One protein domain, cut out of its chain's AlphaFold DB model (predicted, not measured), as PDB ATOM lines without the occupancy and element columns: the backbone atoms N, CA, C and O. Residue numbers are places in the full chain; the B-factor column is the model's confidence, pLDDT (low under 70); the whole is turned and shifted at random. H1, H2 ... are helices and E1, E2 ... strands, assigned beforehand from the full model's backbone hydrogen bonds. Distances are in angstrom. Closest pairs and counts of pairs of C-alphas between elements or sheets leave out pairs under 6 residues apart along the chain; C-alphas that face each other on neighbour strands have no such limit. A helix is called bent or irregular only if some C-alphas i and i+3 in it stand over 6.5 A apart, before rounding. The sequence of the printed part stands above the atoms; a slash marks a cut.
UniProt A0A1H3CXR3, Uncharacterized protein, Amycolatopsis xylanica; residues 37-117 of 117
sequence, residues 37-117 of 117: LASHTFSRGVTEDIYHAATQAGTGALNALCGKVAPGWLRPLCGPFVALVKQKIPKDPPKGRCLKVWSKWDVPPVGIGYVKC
ATOM      1  N   LEU A  37     118.048 128.277 139.831       84.81
ATOM      2  CA  LEU A  37     116.732 128.927 139.842       84.81
ATOM      3  C   LEU A  37     116.626 130.037 138.797       84.81
ATOM      4  O   LEU A  37     115.619 130.179 138.114       84.81
ATOM      5  N   ALA A  38     117.682 130.831 138.671       87.31
ATOM      6  CA  ALA A  38     117.816 131.860 137.658       87.31
ATOM      7  C   ALA A  38     119.279 131.956 137.244       87.31
ATOM      8  O   ALA A  38     120.184 131.686 138.032       87.31
ATOM      9  N   SER A  39     119.531 132.368 136.006       92.31
ATOM     10  CA  SER A  39     120.878 132.726 135.583       92.31
ATOM     11  C   SER A  39     120.858 133.936 134.671       92.31
ATOM     12  O   SER A  39     119.856 134.238 134.028       92.31
ATOM     13  N   HIS A  40     121.968 134.659 134.658       91.06
ATOM     14  CA  HIS A  40     122.171 135.810 133.805       91.06
ATOM     15  C   HIS A  40     123.633 135.854 133.381       91.06
ATOM     16  O   HIS A  40     124.528 135.642 134.198       91.06
ATOM     17  N   THR A  41     123.874 136.125 132.106       94.06
ATOM     18  CA  THR A  41     125.219 136.345 131.581       94.06
ATOM     19  C   THR A  41     125.335 137.817 131.237       94.06
ATOM     20  O   THR A  41     124.602 138.312 130.381       94.06
ATOM     21  N   PHE A  42     126.243 138.512 131.913       92.75
ATOM     22  CA  PHE A  42     126.553 139.898 131.608       92.75
ATOM     23  C   PHE A  42     127.268 139.998 130.263       92.75
ATOM     24  O   PHE A  42     128.030 139.108 129.883       92.75
ATOM     25  N   SER A  43     127.054 141.106 129.556       92.44
ATOM     26  CA  SER A  43     127.789 141.398 128.329       92.44
ATOM     27  C   SER A  43     129.288 141.567 128.606       92.44
ATOM     28  O   SER A  43     129.712 141.764 129.752       92.44
ATOM     29  N   ARG A  44     130.107 141.518 127.546       91.31
ATOM     30  CA  ARG A  44     131.560 141.707 127.662       91.31
ATOM     31  C   ARG A  44     131.907 143.040 128.330       91.31
ATOM     32  O   ARG A  44     132.664 143.034 129.290       91.31
ATOM     33  N   GLY A  45     131.291 144.138 127.883       91.12
ATOM     34  CA  GLY A  45     131.533 145.471 128.451       91.12
ATOM     35  C   GLY A  45     131.192 145.544 129.941       91.12
ATOM     36  O   GLY A  45     132.024 145.946 130.741       91.12
ATOM     37  N   VAL A  46     130.028 145.020 130.347       92.38
ATOM     38  CA  VAL A  46     129.649 144.982 131.774       92.38
ATOM     39  C   VAL A  46     130.593 144.087 132.585       92.38
ATOM     40  O   VAL A  46     130.907 144.382 133.735       92.38
ATOM     41  N   THR A  47     131.069 142.990 131.998       92.94
ATOM     42  CA  THR A  47     132.036 142.098 132.649       92.94
ATOM     43  C   THR A  47     133.384 142.789 132.871       92.94
ATOM     44  O   THR A  47     133.987 142.623 133.934       92.94
ATOM     45  N   GLU A  48     133.845 143.575 131.897       91.06
ATOM     46  CA  GLU A  48     135.046 144.410 132.005       91.06
ATOM     47  C   GLU A  48     134.855 145.499 133.071       91.06
ATOM     48  O   GLU A  48     135.705 145.628 133.950       91.06
ATOM     49  N   ASP A  49     133.712 146.188 133.101       91.50
ATOM     50  CA  ASP A  49     133.396 147.194 134.127       91.50
ATOM     51  C   ASP A  49     133.389 146.603 135.542       91.50
ATOM     52  O   ASP A  49     133.972 147.171 136.469       91.50
ATOM     53  N   ILE A  50     132.771 145.430 135.720       90.38
ATOM     54  CA  ILE A  50     132.783 144.695 136.993       90.38
ATOM     55  C   ILE A  50     134.221 144.333 137.375       90.38
ATOM     56  O   ILE A  50     134.592 144.452 138.544       90.38
ATOM     57  N   TYR A  51     135.047 143.922 136.409       90.88
ATOM     58  CA  TYR A  51     136.451 143.613 136.653       90.88
ATOM     59  C   TYR A  51     137.255 144.840 137.092       90.88
ATOM     60  O   TYR A  51     137.965 144.788 138.102       90.88
ATOM     61  N   HIS A  52     137.107 145.961 136.391       89.44
ATOM     62  CA  HIS A  52     137.752 147.224 136.743       89.44
ATOM     63  C   HIS A  52     137.299 147.729 138.112       89.44
ATOM     64  O   HIS A  52     138.130 148.096 138.942       89.44
ATOM     65  N   ALA A  53     136.001 147.675 138.409       89.75
ATOM     66  CA  ALA A  53     135.494 148.081 139.711       89.75
ATOM     67  C   ALA A  53     136.014 147.185 140.841       89.75
ATOM     68  O   ALA A  53     136.389 147.690 141.897       89.75
ATOM     69  N   ALA A  54     136.091 145.871 140.618       87.31
ATOM     70  CA  ALA A  54     136.600 144.930 141.609       87.31
ATOM     71  C   ALA A  54     138.092 145.105 141.906       87.31
ATOM     72  O   ALA A  54     138.503 144.903 143.049       87.31
ATOM     73  N   THR A  55     138.886 145.461 140.894       87.56
ATOM     74  CA  THR A  55     140.352 145.544 140.994       87.56
ATOM     75  C   THR A  55     140.866 146.940 141.336       87.56
ATOM     76  O   THR A  55     141.886 147.042 142.010       87.56
ATOM     77  N   GLN A  56     140.177 148.006 140.914       83.44
ATOM     78  CA  GLN A  56     140.682 149.384 141.011       83.44
ATOM     79  C   GLN A  56     139.841 150.290 141.921       83.44
ATOM     80  O   GLN A  56     140.398 151.073 142.680       83.44
ATOM     81  N   ALA A  57     138.508 150.196 141.863       79.75
ATOM     82  CA  ALA A  57     137.620 151.158 142.534       79.75
ATOM     83  C   ALA A  57     137.045 150.659 143.875       79.75
ATOM     84  O   ALA A  57     136.598 151.449 144.708       79.75
ATOM     85  N   GLY A  58     137.056 149.346 144.111       81.12
ATOM     86  CA  GLY A  58     136.648 148.729 145.369       81.12
ATOM     87  C   GLY A  58     135.144 148.458 145.506       81.12
ATOM     88  O   GLY A  58     134.358 148.506 144.560       81.12
ATOM     89  N   THR A  59     134.734 148.117 146.732       83.88
ATOM     90  CA  THR A  59     133.395 147.580 147.047       83.88
ATOM     91  C   THR A  59     132.256 148.557 146.718       83.88
ATOM     92  O   THR A  59     131.193 148.128 146.275       83.88
ATOM     93  N   GLY A  60     132.461 149.866 146.912       83.88
ATOM     94  CA  GLY A  60     131.437 150.886 146.650       83.88
ATOM     95  C   GLY A  60     131.063 150.985 145.169       83.88
ATOM     96  O   GLY A  60     129.880 150.966 144.829       83.88
ATOM     97  N   ALA A  61     132.064 150.993 144.285       87.62
ATOM     98  CA  ALA A  61     131.853 151.017 142.838       87.62
ATOM     99  C   ALA A  61     131.160 149.743 142.336       87.62
ATOM    100  O   ALA A  61     130.239 149.816 141.525       87.62
ATOM    101  N   LEU A  62     131.540 148.581 142.876       87.50
ATOM    102  CA  LEU A  62     130.878 147.312 142.576       87.50
ATOM    103  C   LEU A  62     129.400 147.295 142.998       87.50
ATOM    104  O   LEU A  62     128.559 146.810 142.243       87.50
ATOM    105  N   ASN A  63     129.062 147.846 144.169       88.19
ATOM    106  CA  ASN A  63     127.668 147.964 144.612       88.19
ATOM    107  C   ASN A  63     126.858 148.896 143.701       88.19
ATOM    108  O   ASN A  63     125.741 148.554 143.310       88.19
ATOM    109  N   ALA A  64     127.430 150.041 143.320       88.94
ATOM    110  CA  ALA A  64     126.787 150.976 142.403       88.94
ATOM    111  C   ALA A  64     126.561 150.354 141.014       88.94
ATOM    112  O   ALA A  64     125.471 150.478 140.453       88.94
ATOM    113  N   LEU A  65     127.558 149.639 140.480       90.25
ATOM    114  CA  LEU A  65     127.428 148.894 139.228       90.25
ATOM    115  C   LEU A  65     126.350 147.823 139.335       90.25
ATOM    116  O   LEU A  65     125.476 147.777 138.477       90.25
ATOM    117  N   CYS A  66     126.349 147.023 140.405       88.56
ATOM    118  CA  CYS A  66     125.318 146.017 140.631       88.56
ATOM    119  C   CYS A  66     123.914 146.638 140.608       88.56
ATOM    120  O   CYS A  66     123.048 146.164 139.881       88.56
ATOM    121  N   GLY A  67     123.696 147.766 141.289       88.25
ATOM    122  CA  GLY A  67     122.408 148.467 141.260       88.25
ATOM    123  C   GLY A  67     121.949 148.894 139.857       88.25
ATOM    124  O   GLY A  67     120.739 148.962 139.614       88.25
ATOM    125  N   LYS A  68     122.890 149.147 138.935       90.38
ATOM    126  CA  LYS A  68     122.624 149.563 137.549       90.38
ATOM    127  C   LYS A  68     122.447 148.398 136.576       90.38
ATOM    128  O   LYS A  68     121.546 148.455 135.747       90.38
ATOM    129  N   VAL A  69     123.307 147.384 136.648       88.88
ATOM    130  CA  VAL A  69     123.408 146.335 135.614       88.88
ATOM    131  C   VAL A  69     122.786 145.007 136.030       88.88
ATOM    132  O   VAL A  69     122.521 144.171 135.172       88.88
ATOM    133  N   ALA A  70     122.564 144.779 137.329       88.50
ATOM    134  CA  ALA A  70     122.059 143.504 137.812       88.50
ATOM    135  C   ALA A  70     120.615 143.247 137.342       88.50
ATOM    136  O   ALA A  70     119.772 144.148 137.419       88.50
ATOM    137  N   PRO A  71     120.287 142.005 136.941       86.75
ATOM    138  CA  PRO A  71     118.903 141.616 136.698       86.75
ATOM    139  C   PRO A  71     118.078 141.748 137.987       86.75
ATOM    140  O   PRO A  71     118.617 141.660 139.092       86.75
ATOM    141  N   GLY A  72     116.758 141.923 137.860       88.38
ATOM    142  CA  GLY A  72     115.866 142.224 138.991       88.38
ATOM    143  C   GLY A  72     116.007 141.277 140.191       88.38
ATOM    144  O   GLY A  72     115.998 141.736 141.328       88.38
ATOM    145  N   TRP A  73     116.237 139.984 139.945       86.38
ATOM    146  CA  TRP A  73     116.440 138.978 140.995       86.38
ATOM    147  C   TRP A  73     117.784 139.103 141.735       86.38
ATOM    148  O   TRP A  73     117.898 138.671 142.878       86.38
ATOM    149  N   LEU A  74     118.806 139.693 141.105       86.94
ATOM    150  CA  LEU A  74     120.149 139.842 141.673       86.94
ATOM    151  C   LEU A  74     120.307 141.155 142.454       86.94
ATOM    152  O   LEU A  74     121.120 141.215 143.371       86.94
ATOM    153  N   ARG A  75     119.513 142.189 142.152       87.69
ATOM    154  CA  ARG A  75     119.529 143.481 142.867       87.69
ATOM    155  C   ARG A  75     119.430 143.370 144.400       87.69
ATOM    156  O   ARG A  75     120.276 143.963 145.069       87.69
ATOM    157  N   PRO A  76     118.494 142.599 144.994       86.62
ATOM    158  CA  PRO A  76     118.456 142.420 146.453       86.62
ATOM    159  C   PRO A  76     119.670 141.648 146.996       86.62
ATOM    160  O   PRO A  76     119.956 141.687 148.188       86.62
ATOM    161  N   LEU A  77     120.411 140.966 146.121       85.56
ATOM    162  CA  LEU A  77     121.590 140.170 146.441       85.56
ATOM    163  C   LEU A  77     122.896 140.890 146.070       85.56
ATOM    164  O   LEU A  77     123.944 140.245 146.034       85.56
ATOM    165  N   CYS A  78     122.874 142.210 145.834       87.44
ATOM    166  CA  CYS A  78     124.076 142.961 145.463       87.44
ATOM    167  C   CYS A  78     125.195 142.846 146.507       87.44
ATOM    168  O   CYS A  78     126.334 142.600 146.131       87.44
ATOM    169  N   GLY A  79     124.892 142.923 147.807       86.12
ATOM    170  CA  GLY A  79     125.906 142.746 148.857       86.12
ATOM    171  C   GLY A  79     126.639 141.393 148.763       86.12
ATOM    172  O   GLY A  79     127.861 141.373 148.580       86.12
ATOM    173  N   PRO A  80     125.915 140.257 148.819       85.50
ATOM    174  CA  PRO A  80     126.490 138.926 148.611       85.50
ATOM    175  C   PRO A  80     127.210 138.760 147.266       85.50
ATOM    176  O   PRO A  80     128.291 138.172 147.210       85.50
ATOM    177  N   PHE A  81     126.644 139.299 146.184       85.88
ATOM    178  CA  PHE A  81     127.246 139.263 144.853       85.88
ATOM    179  C   PHE A  81     128.604 139.968 144.829       85.88
ATOM    180  O   PHE A  81     129.582 139.390 144.365       85.88
ATOM    181  N   VAL A  82     128.697 141.177 145.381       88.88
ATOM    182  CA  VAL A  82     129.944 141.948 145.437       88.88
ATOM    183  C   VAL A  82     131.013 141.216 146.248       88.88
ATOM    184  O   VAL A  82     132.171 141.161 145.829       88.88
ATOM    185  N   ALA A  83     130.638 140.597 147.371       86.88
ATOM    186  CA  ALA A  83     131.559 139.774 148.153       86.88
ATOM    187  C   ALA A  83     132.091 138.581 147.339       86.88
ATOM    188  O   ALA A  83     133.299 138.333 147.328       86.88
ATOM    189  N   LEU A  84     131.216 137.885 146.608       87.06
ATOM    190  CA  LEU A  84     131.600 136.766 145.746       87.06
ATOM    191  C   LEU A  84     132.492 137.203 144.588       87.06
ATOM    192  O   LEU A  84     133.506 136.554 144.339       87.06
ATOM    193  N   VAL A  85     132.157 138.303 143.910       88.12
ATOM    194  CA  VAL A  85     132.971 138.859 142.820       88.12
ATOM    195  C   VAL A  85     134.378 139.141 143.313       88.12
ATOM    196  O   VAL A  85     135.324 138.683 142.690       88.12
ATOM    197  N   LYS A  86     134.544 139.797 144.465       86.62
ATOM    198  CA  LYS A  86     135.881 140.072 145.018       86.62
ATOM    199  C   LYS A  86     136.668 138.805 145.361       86.62
ATOM    200  O   LYS A  86     137.882 138.791 145.199       86.62
ATOM    201  N   GLN A  87     136.003 137.743 145.817       85.69
ATOM    202  CA  GLN A  87     136.660 136.466 146.126       85.69
ATOM    203  C   GLN A  87     137.029 135.651 144.880       85.69
ATOM    204  O   GLN A  87     137.959 134.847 144.920       85.69
ATOM    205  N   LYS A  88     136.264 135.797 143.797       85.62
ATOM    206  CA  LYS A  88     136.370 134.977 142.582       85.62
ATOM    207  C   LYS A  88     136.883 135.758 141.374       85.62
ATOM    208  O   LYS A  88     136.900 135.206 140.273       85.62
ATOM    209  N   ILE A  89     137.295 137.009 141.574       85.88
ATOM    210  CA  ILE A  89     137.869 137.841 140.525       85.88
ATOM    211  C   ILE A  89     139.119 137.137 139.971       85.88
ATOM    212  O   ILE A  89     139.970 136.686 140.746       85.88
ATOM    213  N   PRO A  90     139.237 136.961 138.648       83.31
ATOM    214  CA  PRO A  90     140.442 136.412 138.056       83.31
ATOM    215  C   PRO A  90     141.597 137.400 138.251       83.31
ATOM    216  O   PRO A  90     141.380 138.603 138.372       83.31
ATOM    217  N   LYS A  91     142.832 136.889 138.279       81.44
ATOM    218  CA  LYS A  91     144.036 137.736 138.342       81.44
ATOM    219  C   LYS A  91     144.244 138.545 137.060       81.44
ATOM    220  O   LYS A  91     144.764 139.650 137.117       81.44
ATOM    221  N   ASP A  92     143.824 137.979 135.933       81.31
ATOM    222  CA  ASP A  92     143.915 138.586 134.611       81.31
ATOM    223  C   ASP A  92     142.544 139.074 134.133       81.31
ATOM    224  O   ASP A  92     141.522 138.451 134.460       81.31
ATOM    225  N   PRO A  93     142.499 140.128 133.295       76.88
ATOM    226  CA  PRO A  93     141.250 140.609 132.731       76.88
ATOM    227  C   PRO A  93     140.540 139.493 131.948       76.88
ATOM    228  O   PRO A  93     141.197 138.686 131.276       76.88
ATOM    229  N   PRO A  94     139.199 139.423 132.000       80.31
ATOM    230  CA  PRO A  94     138.403 138.391 131.343       80.31
ATOM    231  C   PRO A  94     138.334 138.614 129.819       80.31
ATOM    232  O   PRO A  94     137.269 138.843 129.253       80.31
ATOM    233  N   LYS A  95     139.483 138.523 129.135       83.06
ATOM    234  CA  LYS A  95     139.629 138.697 127.682       83.06
ATOM    235  C   LYS A  95     138.728 137.704 126.937       83.06
ATOM    236  O   LYS A  95     139.018 136.511 126.897       83.06
ATOM    237  N   GLY A  96     137.620 138.196 126.380       84.94
ATOM    238  CA  GLY A  96     136.636 137.374 125.663       84.94
ATOM    239  C   GLY A  96     135.779 136.467 126.555       84.94
ATOM    240  O   GLY A  96     135.168 135.523 126.054       84.94
ATOM    241  N   ARG A  97     135.737 136.719 127.871       90.31
ATOM    242  CA  ARG A  97     134.883 135.979 128.807       90.31
ATOM    243  C   ARG A  97     133.818 136.880 129.411       90.31
ATOM    244  O   ARG A  97     134.086 138.018 129.774       90.31
ATOM    245  N   CYS A  98     132.623 136.328 129.553       91.88
ATOM    246  CA  CYS A  98     131.452 136.993 130.095       91.88
ATOM    247  C   CYS A  98     131.174 136.444 131.496       91.88
ATOM    248  O   CYS A  98     131.269 135.234 131.733       91.88
ATOM    249  N   LEU A  99     130.851 137.327 132.439       92.12
ATOM    250  CA  LEU A  99     130.490 136.934 133.792       92.12
ATOM    251  C   LEU A  99     129.077 136.352 133.770       92.12
ATOM    252  O   LEU A  99     128.101 137.050 133.502       92.12
ATOM    253  N   LYS A 100     128.970 135.066 134.082       92.50
ATOM    254  CA  LYS A 100     127.706 134.387 134.328       92.50
ATOM    255  C   LYS A 100     127.452 134.339 135.824       92.50
ATOM    256  O   LYS A 100     128.308 133.913 136.598       92.50
ATOM    257  N   VAL A 101     126.258 134.741 136.215       91.19
ATOM    258  CA  VAL A 101     125.742 134.646 137.576       91.19
ATOM    259  C   VAL A 101     124.531 133.735 137.582       91.19
ATOM    260  O   VAL A 101     123.781 133.673 136.607       91.19
ATOM    261  N   TRP A 102     124.339 133.008 138.668       90.75
ATOM    262  CA  TRP A 102     123.175 132.153 138.836       90.75
ATOM    263  C   TRP A 102     122.759 132.085 140.294       90.75
ATOM    264  O   TRP A 102     123.594 132.234 141.183       90.75
ATOM    265  N   SER A 103     121.476 131.861 140.537       87.56
ATOM    266  CA  SER A 103     120.952 131.565 141.862       87.56
ATOM    267  C   SER A 103     120.751 130.066 142.050       87.56
ATOM    268  O   SER A 103     120.482 129.334 141.096       87.56
ATOM    269  N   LYS A 104     120.902 129.608 143.289       83.69
ATOM    270  CA  LYS A 104     120.692 128.219 143.713       83.69
ATOM    271  C   LYS A 104     120.096 128.194 145.119       83.69
ATOM    272  O   LYS A 104     120.236 129.167 145.856       83.69
ATOM    273  N   TRP A 105     119.467 127.084 145.494       77.88
ATOM    274  CA  TRP A 105     118.905 126.908 146.842       77.88
ATOM    275  C   TRP A 105     119.969 126.746 147.944       77.88
ATOM    276  O   TRP A 105     119.684 126.999 149.110       77.88
ATOM    277  N   ASP A 106     121.203 126.371 147.590       73.31
ATOM    278  CA  ASP A 106     122.315 126.233 148.538       73.31
ATOM    279  C   ASP A 106     122.927 127.568 148.965       73.31
ATOM    280  O   ASP A 106     123.026 128.492 148.168       73.31
ATOM    281  N   VAL A 107     123.494 127.627 150.173       67.44
ATOM    282  CA  VAL A 107     124.283 128.776 150.648       67.44
ATOM    283  C   VAL A 107     125.736 128.680 150.135       67.44
ATOM    284  O   VAL A 107     126.385 127.650 150.332       67.44
ATOM    285  N   PRO A 108     126.308 129.726 149.501       68.25
ATOM    286  CA  PRO A 108     125.682 131.005 149.174       68.25
ATOM    287  C   PRO A 108     124.676 130.870 148.015       68.25
ATOM    288  O   PRO A 108     124.995 130.196 147.030       68.25
ATOM    289  N   PRO A 109     123.520 131.564 148.084       75.69
ATOM    290  CA  PRO A 109     122.409 131.422 147.132       75.69
ATOM    291  C   PRO A 109     122.723 131.973 145.740       75.69
ATOM    292  O   PRO A 109     121.871 131.956 144.857       75.69
ATOM    293  N   VAL A 110     123.941 132.480 145.541       83.50
ATOM    294  CA  VAL A 110     124.448 133.023 144.288       83.50
ATOM    295  C   VAL A 110     125.766 132.331 143.961       83.50
ATOM    296  O   VAL A 110     126.657 132.218 144.802       83.50
ATOM    297  N   GLY A 111     125.893 131.869 142.726       86.44
ATOM    298  CA  GLY A 111     127.144 131.435 142.124       86.44
ATOM    299  C   GLY A 111     127.552 132.379 141.002       86.44
ATOM    300  O   GLY A 111     126.711 133.035 140.383       86.44
ATOM    301  N   ILE A 112     128.858 132.451 140.754       90.81
ATOM    302  CA  ILE A 112     129.426 133.217 139.647       90.81
ATOM    303  C   ILE A 112     130.476 132.383 138.912       90.81
ATOM    304  O   ILE A 112     131.141 131.531 139.509       90.81
ATOM    305  N   GLY A 113     130.652 132.651 137.626       89.94
ATOM    306  CA  GLY A 113     131.628 131.981 136.778       89.94
ATOM    307  C   GLY A 113     131.873 132.758 135.494       89.94
ATOM    308  O   GLY A 113     131.092 133.628 135.122       89.94
ATOM    309  N   TYR A 114     132.966 132.442 134.809       90.56
ATOM    310  CA  TYR A 114     133.320 133.069 133.538       90.56
ATOM    311  C   TYR A 114     133.074 132.082 132.408       90.56
ATOM    312  O   TYR A 114     133.663 131.001 132.392       90.56
ATOM    313  N   VAL A 115     132.216 132.460 131.470       90.00
ATOM    314  CA  VAL A 115     131.913 131.685 130.261       90.00
ATOM    315  C   VAL A 115     132.471 132.402 129.040       90.00
ATOM    316  O   VAL A 115     132.844 133.570 129.122       90.00
ATOM    317  N   LYS A 116     132.554 131.712 127.906       91.38
ATOM    318  CA  LYS A 116     132.884 132.362 126.639       91.38
ATOM    319  C   LYS A 116     131.751 133.329 126.266       91.38
ATOM    320  O   LYS A 116     130.586 132.938 126.344       91.38
ATOM    321  N   CYS A 117     132.112 134.573 125.948       82.12
ATOM    322  CA  CYS A 117     131.267 135.429 125.122       82.12
ATOM    323  C   CYS A 117     131.369 134.900 123.676       82.12
ATOM    324  O   CYS A 117     130.318 134.781 123.033       82.12
TER     325      CYS A 117
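This is residues 37 to 117 of the 117 residues of an uncharacterized protein of Amycolatopsis xylanica (UniProt A0A1H3CXR3). A small antiparallel sheet, E1, E2 and E3 in that order, has helices over one face and its other face bare. H3 packs across E3, H1 reaches E2 with its first residues, and H2 packs on both helices without meeting the sheet. The printed part has 81 residues, with three named strands and three named helices in the order E1, H1, H2, H3, E2, E3, a mixed class. It is compact and rounded, with a radius of gyration of the C-alphas of 11.4 A and spans of 30 by 27 by 21 A.

E2, residues 97 to 104, is 22.0 A long. E1, residues 37 to 41, begins at C-alpha 37 (116.732, 128.927, 139.842) and measures 14.0 A. E3, residues 110 to 116, measures 19.6 A and ends at C-alpha 116 (132.884, 132.362, 126.639). H1 is residues 44 to 57, 18.6 A; H2 is residues 59 to 69, 15.2 A; H3 is residues 75 to 88, 18.9 A. H3 is irregular: C-alphas 76 and 79 are 7.8 A apart.

E2 is antiparallel to E1, with N 40 and O 101 at 2.8 A, and forms a hairpin with E3, with N 100 and O 113 at 2.8 A. H3 is on the sheet at a height of 9.1 A, two layers, a helix on one face of a sheet; its closest C-alphas to E3 are Phe 81 and Val 110, 6.9 A. H1 is on the same face, over E2, at a height of 11.1 A; C-alphas 44 and 98 are closest, 5.3 A. H1 and H2 form a helical hairpin and touch, closest at C-alphas 53 and 62, 5.5 A. H2 touches H3 at a steep tilt of 52 degrees, closest at C-alphas 66 and 78, 5.9 A. Every O i to N i+4 pair is within hydrogen-bond range in H1 and H2, and 8 of 10 in H3.

The C-alphas farthest apart, Gln 56 and Trp 105, are 31.8 A apart. The printed part has no cut and no long link. Mean pLDDT of the printed part is 86.7; residues 107 to 108 are under 70.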